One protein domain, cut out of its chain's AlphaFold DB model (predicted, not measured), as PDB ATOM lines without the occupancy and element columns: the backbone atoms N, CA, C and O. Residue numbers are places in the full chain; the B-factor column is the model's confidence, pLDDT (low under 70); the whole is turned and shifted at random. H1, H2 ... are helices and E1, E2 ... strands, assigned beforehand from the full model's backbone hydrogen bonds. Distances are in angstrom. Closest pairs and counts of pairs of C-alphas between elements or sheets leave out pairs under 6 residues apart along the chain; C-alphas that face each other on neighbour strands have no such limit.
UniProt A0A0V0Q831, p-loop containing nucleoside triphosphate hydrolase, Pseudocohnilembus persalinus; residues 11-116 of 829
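AT A GLANCE: This is residues 11 to 116 of the 829 residues of the protein "p-loop containing nucleoside triphosphate hydrolase" of Pseudocohnilembus persalinus (UniProt A0A0V0Q831). Three helices packed at crossed angles, H2, H3 and H4, make a small core in which each touches the other two. To one side of it lies a slim two-stranded hairpin, E1 and E2, and residues 11 to 23, which include the short helix H1, stick out as a free arm. The 106 printed residues hold four named helices and two named strands in the order H1, E1, E2, H2, H3, H4; the sheet, E1 - E2, is antiparallel, and the class is mostly helix. The whole is loose, with a radius of gyration of the C-alphas of 16.9 A, and has a flat outline spanning 50 by 46 by 20 A.

HOW THE PARTS SIT: H1, residues 16 to 21, touches no helix and belongs to residues 11 to 23, which stand free. E1, residues 28 to 30, and E2, residues 41 to 43, are antiparallel neighbours and form a hairpin, with 161 degrees between their directions. C-alphas 29 and 42 face each other at 4.9 A; N 29 and O 42 are within hydrogen-bond range at 2.8 A, as are N 42 and O 29 at 2.8 A. E1 and E2 are each apart from H3, residues 86 to 94, and from H4, residues 100 to 115. H2, residues 53 to 70, touches H3 with residues 55 to 63 alone, about perpendicular at 88 degrees; the closest C-alphas, of Ile 59 and Leu 90, are 5.9 A apart. H2 and H4 touch at a steep tilt of 67 degrees, the same way, with residues 58 to 66 of H2 and 100 to 104 of H4 alone; the closest C-alphas, of Leu 62 and Ile 100, are 5.7 A apart. H3 touches residues 100 to 107 of H4 alone, at a steep tilt of 59 degrees, opposite ways; the closest C-alphas, of Cys 93 and Cys 103, are 5.7 A apart. In H1, H2, H3 and H4 every O i to N i+4 pair is within hydrogen-bond range.

IN THESE COORDINATES: H1 begins at C-alpha 16 (161.621, 86.553, 101.810) and measures 9.0 A from first to last C-alpha. E1 and E2 measure 6.6 A each. H2, 25.9 A long, begins at C-alpha 53 (141.369, 108.384, 114.468). H3 measures 12.9 A, and H4, 22.1 A long, ends at C-alpha 115 (154.191, 112.439, 86.093).

THE WHOLE: The two C-alphas farthest apart, of Lys 17 and Lys 74, are 52.0 A apart. The printed part has no cut. The link from H2 to H3, residues 71 to 85, is long, and the link from H3 to H4 is tight. The mean pLDDT of the printed part is 79.4; residue 11 and residues 23 to 42 are under 70.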
ATOM      1  N   TYR A  11     173.235  91.981  95.866       66.94
ATOM      2  CA  TYR A  11     174.011  91.655  97.066       66.94
ATOM      3  C   TYR A  11     173.474  92.317  98.348       66.94
ATOM      4  O   TYR A  11     173.957  92.020  99.437       66.94
ATOM      5  N   LEU A  12     172.493  93.215  98.226       74.56
ATOM      6  CA  LEU A  12     171.779  93.873  99.321       74.56
ATOM      7  C   LEU A  12     170.304  93.467  99.387       74.56
ATOM      8  O   LEU A  12     169.554  94.021 100.201       74.56
ATOM      9  N   ASN A  13     169.865  92.540  98.534       75.75
ATOM     10  CA  ASN A  13     168.521  91.991  98.620       75.75
ATOM     11  C   ASN A  13     168.416  91.091  99.847       75.75
ATOM     12  O   ASN A  13     169.324  90.323 100.158       75.75
ATOM     13  N   ILE A  14     167.290  91.205 100.538       78.62
ATOM     14  CA  ILE A  14     166.971  90.397 101.710       78.62
ATOM     15  C   ILE A  14     166.117  89.221 101.238       78.62
ATOM     16  O   ILE A  14     165.288  89.376 100.336       78.62
ATOM     17  N   SER A  15     166.298  88.040 101.826       78.81
ATOM     18  CA  SER A  15     165.446  86.895 101.509       78.81
ATOM     19  C   SER A  15     164.013  87.098 102.019       78.81
ATOM     20  O   SER A  15     163.782  87.720 103.053       78.81
ATOM     21  N   GLU A  16     163.022  86.497 101.353       77.69
ATOM     22  CA  GLU A  16     161.621  86.553 101.810       77.69
ATOM     23  C   GLU A  16     161.430  86.035 103.246       77.69
ATOM     24  O   GLU A  16     160.516  86.466 103.949       77.69
ATOM     25  N   LYS A  17     162.287  85.109 103.697       76.75
ATOM     26  CA  LYS A  17     162.265  84.589 105.069       76.75
ATOM     27  C   LYS A  17     162.720  85.641 106.075       76.75
ATOM     28  O   LYS A  17     162.061  85.817 107.091       76.75
ATOM     29  N   GLU A  18     163.810  86.342 105.785       78.88
ATOM     30  CA  GLU A  18     164.321  87.420 106.634       78.88
ATOM     31  C   GLU A  18     163.342  88.595 106.685       78.88
ATOM     32  O   GLU A  18     163.106  89.124 107.764       78.88
ATOM     33  N   ILE A  19     162.692  88.939 105.564       81.56
ATOM     34  CA  ILE A  19     161.656  89.985 105.517       81.56
ATOM     35  C   ILE A  19     160.518  89.681 106.502       81.56
ATOM     36  O   ILE A  19     160.096  90.566 107.239       81.56
ATOM     37  N   LYS A  20     160.051  88.426 106.563       77.62
ATOM     38  CA  LYS A  20     158.970  88.003 107.476       77.62
ATOM     39  C   LYS A  20     159.349  88.047 108.958       77.62
ATOM     40  O   LYS A  20     158.458  88.055 109.801       77.62
ATOM     41  N   LEU A  21     160.643  88.040 109.275       76.81
ATOM     42  CA  LEU A  21     161.148  88.103 110.648       76.81
ATOM     43  C   LEU A  21     161.352  89.544 111.134       76.81
ATOM     44  O   LEU A  21     161.598  89.749 112.321       76.81
ATOM     45  N   ILE A  22     161.253  90.542 110.248       78.00
ATOM     46  CA  ILE A  22     161.362  91.952 110.628       78.00
ATOM     47  C   ILE A  22     160.101  92.342 111.404       78.00
ATOM     48  O   ILE A  22     159.020  92.467 110.832       78.00
ATOM     49  N   GLN A  23     160.255  92.565 112.708       65.19
ATOM     50  CA  GLN A  23     159.224  93.147 113.564       65.19
ATOM     51  C   GLN A  23     159.630  94.568 113.955       65.19
ATOM     52  O   GLN A  23     160.762  94.811 114.373       65.19
ATOM     53  N   HIS A  24     158.705  95.518 113.819       63.59
ATOM     54  CA  HIS A  24     158.881  96.873 114.343       63.59
ATOM     55  C   HIS A  24     158.150  96.955 115.679       63.59
ATOM     56  O   HIS A  24     156.923  96.959 115.687       63.59
ATOM     57  N   GLU A  25     158.899  97.005 116.784       51.06
ATOM     58  CA  GLU A  25     158.355  97.053 118.157       51.06
ATOM     59  C   GLU A  25     157.383  98.230 118.372       51.06
ATOM     60  O   GLU A  25     156.401  98.086 119.089       51.06
ATOM     61  N   ASP A  26     157.588  99.344 117.656       55.38
ATOM     62  CA  ASP A  26     156.709 100.516 117.663       55.38
ATOM     63  C   ASP A  26     156.332 100.918 116.227       55.38
ATOM     64  O   ASP A  26     157.145 101.500 115.499       55.38
ATOM     65  N   GLN A  27     155.090 100.668 115.805       57.47
ATOM     66  CA  GLN A  27     154.566 101.206 114.535       57.47
ATOM     67  C   GLN A  27     154.374 102.736 114.607       57.47
ATOM     68  O   GLN A  27     154.445 103.432 113.586       57.47
ATOM     69  N   TYR A  28     154.194 103.252 115.829       57.22
ATOM     70  CA  TYR A  28     153.949 104.652 116.155       57.22
ATOM     71  C   TYR A  28     154.606 105.010 117.495       57.22
ATOM     72  O   TYR A  28     154.301 104.408 118.519       57.22
ATOM     73  N   ILE A  29     155.504 105.995 117.509       51.88
ATOM     74  CA  ILE A  29     156.177 106.455 118.730       51.88
ATOM     75  C   ILE A  29     155.555 107.777 119.169       51.88
ATOM     76  O   ILE A  29     155.666 108.783 118.466       51.88
ATOM     77  N   TYR A  30     154.964 107.804 120.361       52.75
ATOM     78  CA  TYR A  30     154.584 109.047 121.025       52.75
ATOM     79  C   TYR A  30     155.788 109.625 121.774       52.75
ATOM     80  O   TYR A  30     156.276 109.049 122.746       52.75
ATOM     81  N   ASN A  31     156.265 110.805 121.371       44.47
ATOM     82  CA  ASN A  31     157.227 111.544 122.188       44.47
ATOM     83  C   ASN A  31     156.538 112.080 123.458       44.47
ATOM     84  O   ASN A  31     155.966 113.169 123.443       44.47
ATOM     85  N   LEU A  32     156.669 111.377 124.585       38.94
ATOM     86  CA  LEU A  32     156.224 111.829 125.919       38.94
ATOM     87  C   LEU A  32     157.102 112.949 126.525       38.94
ATOM     88  O   LEU A  32     157.046 113.240 127.718       38.94
ATOM     89  N   LYS A  33     157.920 113.626 125.711       37.66
ATOM     90  CA  LYS A  33     158.863 114.666 126.145       37.66
ATOM     91  C   LYS A  33     158.428 116.051 125.674       37.66
ATOM     92  O   LYS A  33     159.052 116.615 124.781       37.66
ATOM     93  N   LYS A  34     157.361 116.594 126.268       34.91
ATOM     94  CA  LYS A  34     157.114 118.043 126.461       34.91
ATOM     95  C   LYS A  34     155.778 118.228 127.188       34.91
ATOM     96  O   LYS A  34     154.719 118.064 126.592       34.91
ATOM     97  N   LYS A  35     155.830 118.598 128.473       33.88
ATOM     98  CA  LYS A  35     154.648 119.074 129.210       33.88
ATOM     99  C   LYS A  35     154.035 120.245 128.416       33.88
ATOM    100  O   LYS A  35     154.717 121.240 128.190       33.88
ATOM    101  N   ASN A  36     152.780 120.095 127.981       33.31
ATOM    102  CA  ASN A  36     151.923 121.087 127.297       33.31
ATOM    103  C   ASN A  36     152.002 121.246 125.758       33.31
ATOM    104  O   ASN A  36     151.560 122.270 125.239       33.31
ATOM    105  N   LYS A  37     152.459 120.249 124.986       31.16
ATOM    106  CA  LYS A  37     152.101 120.132 123.549       31.16
ATOM    107  C   LYS A  37     151.717 118.683 123.231       31.16
ATOM    108  O   LYS A  37     152.347 117.800 123.809       31.16
ATOM    109  N   PRO A  38     150.729 118.421 122.348       34.81
ATOM    110  CA  PRO A  38     150.431 117.057 121.922       34.81
ATOM    111  C   PRO A  38     151.726 116.415 121.422       34.81
ATOM    112  O   PRO A  38     152.459 117.006 120.623       34.81
ATOM    113  N   SER A  39     152.048 115.259 121.995       43.78
ATOM    114  CA  SER A  39     153.241 114.463 121.711       43.78
ATOM    115  C   SER A  39     153.456 114.347 120.206       43.78
ATOM    116  O   SER A  39     152.541 113.945 119.490       43.78
ATOM    117  N   GLN A  40     154.654 114.695 119.723       53.66
ATOM    118  CA  GLN A  40     155.033 114.442 118.334       53.66
ATOM    119  C   GLN A  40     154.985 112.935 118.099       53.66
ATOM    120  O   GLN A  40     155.810 112.183 118.619       53.66
ATOM    121  N   ALA A  41     153.978 112.519 117.359       56.75
ATOM    122  CA  ALA A  41     153.846 111.182 116.846       56.75
ATOM    123  C   ALA A  41     154.875 110.926 115.744       56.75
ATOM    124  O   ALA A  41     155.005 111.738 114.828       56.75
ATOM    125  N   ARG A  42     155.590 109.802 115.808       66.94
ATOM    126  CA  ARG A  42     156.526 109.372 114.763       66.94
ATOM    127  C   ARG A  42     156.108 108.008 114.236       66.94
ATOM    128  O   ARG A  42     156.163 107.026 114.972       66.94
ATOM    129  N   ARG A  43     155.715 107.951 112.964       77.56
ATOM    130  CA  ARG A  43     155.319 106.715 112.282       77.56
ATOM    131  C   ARG A  43     156.500 106.147 111.495       77.56
ATOM    132  O   ARG A  43     157.186 106.884 110.791       77.56
ATOM    133  N   LYS A  44     156.742 104.841 111.633       75.69
ATOM    134  CA  LYS A  44     157.800 104.127 110.897       75.69
ATOM    135  C   LYS A  44     157.241 103.419 109.665       75.69
ATOM    136  O   LYS A  44     157.780 103.578 108.578       75.69
ATOM    137  N   ILE A  45     156.124 102.713 109.835       81.75
ATOM    138  CA  ILE A  45     155.442 101.953 108.780       81.75
ATOM    139  C   ILE A  45     154.123 102.638 108.432       81.75
ATOM    140  O   ILE A  45     153.391 103.075 109.324       81.75
ATOM    141  N   TYR A  46     153.844 102.760 107.136       82.50
ATOM    142  CA  TYR A  46     152.675 103.469 106.616       82.50
ATOM    143  C   TYR A  46     151.692 102.544 105.910       82.50
ATOM    144  O   TYR A  46     150.574 102.972 105.666       82.50
ATOM    145  N   GLU A  47     152.073 101.315 105.573       81.81
ATOM    146  CA  GLU A  47     151.210 100.372 104.861       81.81
ATOM    147  C   GLU A  47     150.793  99.174 105.728       81.81
ATOM    148  O   GLU A  47     151.579  98.699 106.543       81.81
ATOM    149  N   ASN A  48     149.555  98.688 105.548       75.31
ATOM    150  CA  ASN A  48     148.907  97.609 106.323       75.31
ATOM    151  C   ASN A  48     149.077  97.709 107.846       75.31
ATOM    152  O   ASN A  48     149.326  96.719 108.532       75.31
ATOM    153  N   VAL A  49     148.912  98.917 108.371       77.00
ATOM    154  CA  VAL A  49     148.909  99.209 109.803       77.00
ATOM    155  C   VAL A  49     147.668 100.016 110.135       77.00
ATOM    156  O   VAL A  49     147.180 100.780 109.302       77.00
ATOM    157  N   GLU A  50     147.160  99.855 111.351       82.12
ATOM    158  CA  GLU A  50     146.004 100.621 111.794       82.12
ATOM    159  C   GLU A  50     146.387 102.102 111.947       82.12
ATOM    160  O   GLU A  50     147.427 102.469 112.520       82.12
ATOM    161  N   TYR A  51     145.571 102.973 111.358       86.94
ATOM    162  CA  TYR A  51     145.726 104.415 111.488       86.94
ATOM    163  C   TYR A  51     144.918 104.908 112.677       86.94
ATOM    164  O   TYR A  51     143.809 104.445 112.930       86.94
ATOM    165  N   THR A  52     145.464 105.892 113.381       85.12
ATOM    166  CA  THR A  52     144.748 106.542 114.481       85.12
ATOM    167  C   THR A  52     143.529 107.308 113.961       85.12
ATOM    168  O   THR A  52     143.514 107.760 112.814       85.12
ATOM    169  N   ASP A  53     142.537 107.557 114.818       83.75
ATOM    170  CA  ASP A  53     141.369 108.384 114.468       83.75
ATOM    171  C   ASP A  53     141.765 109.761 113.912       83.75
ATOM    172  O   ASP A  53     141.152 110.276 112.976       83.75
ATOM    173  N   TYR A  54     142.840 110.342 114.453       84.19
ATOM    174  CA  TYR A  54     143.403 111.603 113.979       84.19
ATOM    175  C   TYR A  54     143.924 111.503 112.536       84.19
ATOM    176  O   TYR A  54     143.664 112.384 111.713       84.19
ATOM    177  N   GLU A  55     144.638 110.428 112.212       87.81
ATOM    178  CA  GLU A  55     145.169 110.185 110.870       87.81
ATOM    179  C   GLU A  55     144.053 109.877 109.870       87.81
ATOM    180  O   GLU A  55     144.031 110.477 108.794       87.81
ATOM    181  N   ASN A  56     143.096 109.025 110.245       91.81
ATOM    182  CA  ASN A  56     141.920 108.707 109.432       91.81
ATOM    183  C   ASN A  56     141.119 109.966 109.093       91.81
ATOM    184  O   ASN A  56     140.761 110.189 107.932       91.81
ATOM    185  N   LYS A  57     140.907 110.840 110.084       90.00
ATOM    186  CA  LYS A  57     140.272 112.141 109.873       90.00
ATOM    187  C   LYS A  57     141.071 113.009 108.900       90.00
ATOM    188  O   LYS A  57     140.505 113.527 107.945       90.00
ATOM    189  N   GLY A  58     142.384 113.116 109.086       90.06
ATOM    190  CA  GLY A  58     143.253 113.882 108.193       90.06
ATOM    191  C   GLY A  58     143.227 113.400 106.739       90.06
ATOM    192  O   GLY A  58     143.190 114.214 105.816       90.06
ATOM    193  N   ILE A  59     143.223 112.081 106.529       94.00
ATOM    194  CA  ILE A  59     143.082 111.465 105.202       94.00
ATOM    195  C   ILE A  59     141.721 111.819 104.594       94.00
ATOM    196  O   ILE A  59     141.659 112.202 103.425       94.00
ATOM    197  N   SER A  60     140.641 111.706 105.372       95.81
ATOM    198  CA  SER A  60     139.285 112.049 104.931       95.81
ATOM    199  C   SER A  60     139.178 113.521 104.516       95.81
ATOM    200  O   SER A  60     138.762 113.813 103.393       95.81
ATOM    201  N   ASP A  61     139.667 114.435 105.357       94.75
ATOM    202  CA  ASP A  61     139.668 115.878 105.101       94.75
ATOM    203  C   ASP A  61     140.475 116.230 103.833       94.75
ATOM    204  O   ASP A  61     140.073 117.085 103.034       94.75
ATOM    205  N   LEU A  62     141.611 115.559 103.604       95.88
ATOM    206  CA  LEU A  62     142.431 115.771 102.408       95.88
ATOM    207  C   LEU A  62     141.765 115.221 101.138       95.88
ATOM    208  O   LEU A  62     141.815 115.891 100.102       95.88
ATOM    209  N   LYS A  63     141.119 114.048 101.206       96.19
ATOM    210  CA  LYS A  63     140.332 113.478 100.097       96.19
ATOM    211  C   LYS A  63     139.189 114.422  99.706       96.19
ATOM    212  O   LYS A  63     139.051 114.758  98.531       96.19
ATOM    213  N   GLU A  64     138.450 114.953 100.681       95.38
ATOM    214  CA  GLU A  64     137.371 115.918 100.424       95.38
ATOM    215  C   GLU A  64     137.907 117.218  99.791       95.38
ATOM    216  O   GLU A  64     137.351 117.744  98.820       95.38
ATOM    217  N   ALA A  65     139.028 117.743 100.297       93.50
ATOM    218  CA  ALA A  65     139.663 118.932  99.730       93.50
ATOM    219  C   ALA A  65     140.176 118.707  98.297       93.50
ATOM    220  O   ALA A  65     140.119 119.627  97.472       93.50
ATOM    221  N   PHE A  66     140.661 117.501  97.990       94.69
ATOM    222  CA  PHE A  66     141.065 117.086  96.650       94.69
ATOM    223  C   PHE A  66     139.878 117.059  95.683       94.69
ATOM    224  O   PHE A  66     139.949 117.669  94.612       94.69
ATOM    225  N   GLU A  67     138.758 116.455  96.077       93.31
ATOM    226  CA  GLU A  67     137.534 116.424  95.268       93.31
ATOM    227  C   GLU A  67     136.998 117.832  94.994       93.31
ATOM    228  O   GLU A  67     136.759 118.196  93.840       93.31
ATOM    229  N   LYS A  68     136.907 118.679  96.029       91.56
ATOM    230  CA  LYS A  68     136.499 120.089  95.889       91.56
ATOM    231  C   LYS A  68     137.424 120.878  94.959       91.56
ATOM    232  O   LYS A  68     136.975 121.804  94.282       91.56
ATOM    233  N   ASN A  69     138.720 120.559  94.929       90.31
ATOM    234  CA  ASN A  69     139.672 121.191  94.014       90.31
ATOM    235  C   ASN A  69     139.381 120.803  92.563       90.31
ATOM    236  O   ASN A  69     139.286 121.691  91.719       90.31
ATOM    237  N   ASN A  70     139.163 119.513  92.306       90.06
ATOM    238  CA  ASN A  70     138.897 118.978  90.971       90.06
ATOM    239  C   ASN A  70     137.519 119.372  90.420       90.06
ATOM    240  O   ASN A  70     137.352 119.470  89.208       90.06
ATOM    241  N   GLN A  71     136.544 119.646  91.287       89.12
ATOM    242  CA  GLN A  71     135.236 120.177  90.891       89.12
ATOM    243  C   GLN A  71     135.264 121.679  90.560       89.12
ATOM    244  O   GLN A  71     134.302 122.206  90.004       89.12
ATOM    245  N   ASN A  72     136.336 122.399  90.908       86.69
ATOM    246  CA  ASN A  72     136.416 123.840  90.697       86.69
ATOM    247  C   ASN A  72     136.902 124.168  89.272       86.69
ATOM    248  O   ASN A  72     138.089 124.006  88.992       86.69
ATOM    249  N   PRO A  73     136.061 124.755  88.397       79.06
ATOM    250  CA  PRO A  73     136.424 125.028  87.003       79.06
ATOM    251  C   PRO A  73     137.531 126.083  86.837       79.06
ATOM    252  O   PRO A  73     138.040 126.269  85.738       79.06
ATOM    253  N   LYS A  74     137.905 126.803  87.907       82.38
ATOM    254  CA  LYS A  74     139.002 127.788  87.900       82.38
ATOM    255  C   LYS A  74     140.361 127.194  88.285       82.38
ATOM    256  O   LYS A  74     141.341 127.937  88.326       82.38
ATOM    257  N   LYS A  75     140.433 125.911  88.644       81.19
ATOM    258  CA  LYS A  75     141.670 125.240  89.063       81.19
ATOM    259  C   LYS A  75     141.974 124.073  88.131       81.19
ATOM    260  O   LYS A  75     141.066 123.381  87.691       81.19
ATOM    261  N   GLU A  76     143.256 123.856  87.852       81.38
ATOM    262  CA  GLU A  76     143.687 122.676  87.103       81.38
ATOM    263  C   GLU A  76     143.390 121.394  87.900       81.38
ATOM    264  O   GLU A  76     143.758 121.329  89.085       81.38
ATOM    265  N   PRO A  77     142.747 120.391  87.271       86.38
ATOM    266  CA  PRO A  77     142.424 119.136  87.925       86.38
ATOM    267  C   PRO A  77     143.690 118.315  88.168       86.38
ATOM    268  O   PRO A  77     144.570 118.206  87.314       86.38
ATOM    269  N   MET A  78     143.770 117.708  89.344       90.94
ATOM    270  CA  MET A  78     144.831 116.779  89.711       90.94
ATOM    271  C   MET A  78     144.377 115.351  89.424       90.94
ATOM    272  O   MET A  78     143.293 114.943  89.841       90.94
ATOM    273  N   VAL A  79     145.224 114.586  88.737       87.75
ATOM    274  CA  VAL A  79     144.962 113.184  88.392       87.75
ATOM    275  C   VAL A  79     145.875 112.297  89.227       87.75
ATOM    276  O   VAL A  79     147.092 112.489  89.241       87.75
ATOM    277  N   LEU A  80     145.278 111.338  89.932       89.69
ATOM    278  CA  LEU A  80     146.010 110.335  90.698       89.69
ATOM    279  C   LEU A  80     146.453 109.186  89.786       89.69
ATOM    280  O   LEU A  80     145.693 108.791  88.899       89.69
ATOM    281  N   PRO A  81     147.650 108.618  89.999       86.88
ATOM    282  CA  PRO A  81     148.057 107.407  89.303       86.88
ATOM    283  C   PRO A  81     147.203 106.215  89.759       86.88
ATOM    284  O   PRO A  81     146.698 106.183  90.880       86.88
ATOM    285  N   SER A  82     147.081 105.202  88.901       83.94
ATOM    286  CA  SER A  82     146.257 104.012  89.165       83.94
ATOM    287  C   SER A  82     146.688 103.214  90.399       83.94
ATOM    288  O   SER A  82     145.881 102.493  90.971       83.94
ATOM    289  N   ASN A  83     147.947 103.351  90.820       84.56
ATOM    290  CA  ASN A  83     148.523 102.682  91.983       84.56
ATOM    291  C   ASN A  83     148.616 103.580  93.230       84.56
ATOM    292  O   ASN A  83     149.484 103.350  94.069       84.56
ATOM    293  N   TRP A  84     147.793 104.626  93.336       89.50
ATOM    294  CA  TRP A  84     147.780 105.511  94.503       89.50
ATOM    295  C   TRP A  84     147.119 104.830  95.707       89.50
ATOM    296  O   TRP A  84     145.948 104.449  95.646       89.50
ATOM    297  N   ARG A  85     147.863 104.674  96.803       90.38
ATOM    298  CA  ARG A  85     147.448 103.911  97.990       90.38
ATOM    299  C   ARG A  85     146.952 104.823  99.108       90.38
ATOM    300  O   ARG A  85     147.157 106.035  99.095       90.38
ATOM    301  N   GLU A  86     146.333 104.236 100.128       89.50
ATOM    302  CA  GLU A  86     145.931 104.995 101.316       89.50
ATOM    303  C   GLU A  86     147.129 105.531 102.110       89.50
ATOM    304  O   GLU A  86     147.101 106.659 102.601       89.50
ATOM    305  N   SER A  87     148.231 104.778 102.121       89.38
ATOM    306  CA  SER A  87     149.508 105.217 102.684       89.38
ATOM    307  C   SER A  87     150.063 106.465 101.981       89.38
ATOM    308  O   SER A  87     150.676 107.311 102.633       89.38
ATOM    309  N   ASP A  88     149.808 106.643 100.678       91.06
ATOM    310  CA  ASP A  88     150.226 107.838  99.934       91.06
ATOM    311  C   ASP A  88     149.431 109.080 100.369       91.06
ATOM    312  O   ASP A  88     150.008 110.159 100.526       91.06
ATOM    313  N   TRP A  89     148.129 108.934 100.651       93.19
ATOM    314  CA  TRP A  89     147.322 110.010 101.242       93.19
ATOM    315  C   TRP A  89     147.856 110.428 102.606       93.19
ATOM    316  O   TRP A  89     148.050 111.620 102.855       93.19
ATOM    317  N   LEU A  90     148.146 109.453 103.468       90.62
ATOM    318  CA  LEU A  90     148.701 109.727 104.785       90.62
ATOM    319  C   LEU A  90     150.054 110.437 104.679       90.62
ATOM    320  O   LEU A  90     150.259 111.467 105.320       90.62
ATOM    321  N   LYS A  91     150.961 109.958 103.818       89.94
ATOM    322  CA  LYS A  91     152.260 110.606 103.569       89.94
ATOM    323  C   LYS A  91     152.084 112.058 103.126       89.94
ATOM    324  O   LYS A  91     152.779 112.925 103.649       89.94
ATOM    325  N   MET A  92     151.117 112.353 102.251       92.50
ATOM    326  CA  MET A  92     150.793 113.735 101.871       92.50
ATOM    327  C   MET A  92     150.310 114.576 103.059       92.50
ATOM    328  O   MET A  92     150.736 115.724 103.179       92.50
ATOM    329  N   CYS A  93     149.512 114.021 103.977       89.38
ATOM    330  CA  CYS A  93     149.128 114.712 105.215       89.38
ATOM    331  C   CYS A  93     150.344 115.085 106.081       89.38
ATOM    332  O   CYS A  93     150.414 116.201 106.604       89.38
ATOM    333  N   TYR A  94     151.339 114.199 106.186       85.75
ATOM    334  CA  TYR A  94     152.568 114.474 106.937       85.75
ATOM    335  C   TYR A  94     153.416 115.593 106.309       85.75
ATOM    336  O   TYR A  94     154.035 116.360 107.048       85.75
ATOM    337  N   THR A  95     153.383 115.785 104.980       85.19
ATOM    338  CA  THR A  95     154.200 116.813 104.293       85.19
ATOM    339  C   THR A  95     153.969 118.250 104.776       85.19
ATOM    340  O   THR A  95     154.848 119.104 104.613       85.19
ATOM    341  N   ALA A  96     152.792 118.537 105.338       84.50
ATOM    342  CA  ALA A  96     152.442 119.844 105.883       84.50
ATOM    343  C   ALA A  96     151.740 119.755 107.247       84.50
ATOM    344  O   ALA A  96     150.972 120.647 107.601       84.50
ATOM    345  N   ARG A  97     152.023 118.703 108.032       83.00
ATOM    346  CA  ARG A  97     151.494 118.519 109.397       83.00
ATOM    347  C   ARG A  97     149.965 118.636 109.467       83.00
ATOM    348  O   ARG A  97     149.438 119.319 110.339       83.00
ATOM    349  N   PHE A  98     149.270 117.981 108.539       86.38
ATOM    350  CA  PHE A  98     147.805 117.962 108.456       86.38
ATOM    351  C   PHE A  98     147.157 119.341 108.186       86.38
ATOM    352  O   PHE A  98     145.939 119.478 108.272       86.38
ATOM    353  N   ASP A  99     147.928 120.362 107.779       88.25
ATOM    354  CA  ASP A  99     147.389 121.598 107.194       88.25
ATOM    355  C   ASP A  99     146.875 121.299 105.780       88.25
ATOM    356  O   ASP A  99     147.619 121.366 104.799       88.25
ATOM    357  N   ILE A 100     145.591 120.949 105.682       91.75
ATOM    358  CA  ILE A 100     144.948 120.437 104.463       91.75
ATOM    359  C   ILE A 100     145.202 121.321 103.237       91.75
ATOM    360  O   ILE A 100     145.447 120.811 102.143       91.75
ATOM    361  N   LYS A 101     145.212 122.649 103.402       91.25
ATOM    362  CA  LYS A 101     145.451 123.574 102.288       91.25
ATOM    363  C   LYS A 101     146.878 123.438 101.751       91.25
ATOM    364  O   LYS A 101     147.060 123.347 100.538       91.25
ATOM    365  N   LYS A 102     147.873 123.394 102.638       90.56
ATOM    366  CA  LYS A 102     149.282 123.214 102.256       90.56
ATOM    367  C   LYS A 102     149.576 121.793 101.781       90.56
ATOM    368  O   LYS A 102     150.345 121.634 100.836       90.56
ATOM    369  N   CYS A 103     148.948 120.780 102.383       92.06
ATOM    370  CA  CYS A 103     149.021 119.392 101.919       92.06
ATOM    371  C   CYS A 103     148.586 119.303 100.454       92.06
ATOM    372  O   CYS A 103     149.281 118.704  99.643       92.06
ATOM    373  N   LEU A 104     147.489 119.970 100.093       92.94
ATOM    374  CA  LEU A 104     146.970 119.991  98.727       92.94
ATOM    375  C   LEU A 104     147.912 120.698  97.735       92.94
ATOM    376  O   LEU A 104     148.078 120.245  96.603       92.94
ATOM    377  N   GLU A 105     148.552 121.796  98.151       92.06
ATOM    378  CA  GLU A 105     149.564 122.498  97.346       92.06
ATOM    379  C   GLU A 105     150.802 121.619  97.100       92.06
ATOM    380  O   GLU A 105     151.265 121.498  95.963       92.06
ATOM    381  N   LYS A 106     151.303 120.949  98.144       93.00
ATOM    382  CA  LYS A 106     152.427 120.008  98.049       93.00
ATOM    383  C   LYS A 106     152.085 118.765  97.234       93.00
ATOM    384  O   LYS A 106     152.890 118.349  96.407       93.00
ATOM    385  N   MET A 107     150.881 118.224  97.397       93.88
ATOM    386  CA  MET A 107     150.374 117.089  96.628       93.88
ATOM    387  C   MET A 107     150.329 117.401  95.131       93.88
ATOM    388  O   MET A 107     150.749 116.578  94.323       93.88
ATOM    389  N   ARG A 108     149.911 118.611  94.742       92.44
ATOM    390  CA  ARG A 108     149.971 119.047  93.340       92.44
ATOM    391  C   ARG A 108     151.398 119.023  92.801       92.44
ATOM    392  O   ARG A 108     151.634 118.462  91.735       92.44
ATOM    393  N   SER A 109     152.337 119.615  93.541       91.88
ATOM    394  CA  SER A 109     153.751 119.629  93.156       91.88
ATOM    395  C   SER A 109     154.322 118.211  93.055       91.88
ATOM    396  O   SER A 109     155.063 117.924  92.117       91.88
ATOM    397  N   HIS A 110     153.931 117.316  93.964       93.19
ATOM    398  CA  HIS A 110     154.333 115.915  93.947       93.19
ATOM    399  C   HIS A 110     153.810 115.168  92.716       93.19
ATOM    400  O   HIS A 110     154.568 114.461  92.057       93.19
ATOM    401  N   LEU A 111     152.531 115.343  92.372       92.12
ATOM    402  CA  LEU A 111     151.927 114.707  91.199       92.12
ATOM    403  C   LEU A 111     152.543 115.221  89.894       92.12
ATOM    404  O   LEU A 111     152.815 114.427  89.000       92.12
ATOM    405  N   GLN A 112     152.819 116.525  89.796       90.06
ATOM    406  CA  GLN A 112     153.523 117.099  88.644       90.06
ATOM    407  C   GLN A 112     154.918 116.489  88.479       90.06
ATOM    408  O   GLN A 112     155.262 116.040  87.391       90.06
ATOM    409  N   TRP A 113     155.690 116.408  89.567       90.50
ATOM    410  CA  TRP A 113     157.016 115.790  89.558       90.50
ATOM    411  C   TRP A 113     156.966 114.299  89.193       90.50
ATOM    412  O   TRP A 113     157.755 113.838  88.372       90.50
ATOM    413  N   ARG A 114     156.015 113.550  89.766       86.75
ATOM    414  CA  ARG A 114     155.853 112.108  89.537       86.75
ATOM    415  C   ARG A 114     155.429 111.773  88.107       86.75
ATOM    416  O   ARG A 114     155.782 110.707  87.612       86.75
ATOM    417  N   ASN A 115     154.664 112.649  87.462       85.50
ATOM    418  CA  ASN A 115     154.191 112.439  86.093       85.50
ATOM    419  C   ASN A 115     155.247 112.777  85.032       85.50
ATOM    420  O   ASN A 115     155.113 112.361  83.883       85.50
ATOM    421  N   ASP A 116     156.293 113.510  85.400       85.50
ATOM    422  CA  ASP A 116     157.405 113.812  84.510       85.50
ATOM    423  C   ASP A 116     158.405 112.647  84.498       85.50
ATOM    424  O   ASP A 116     159.211 112.469  85.415       85.50
TER     425      ASP A 116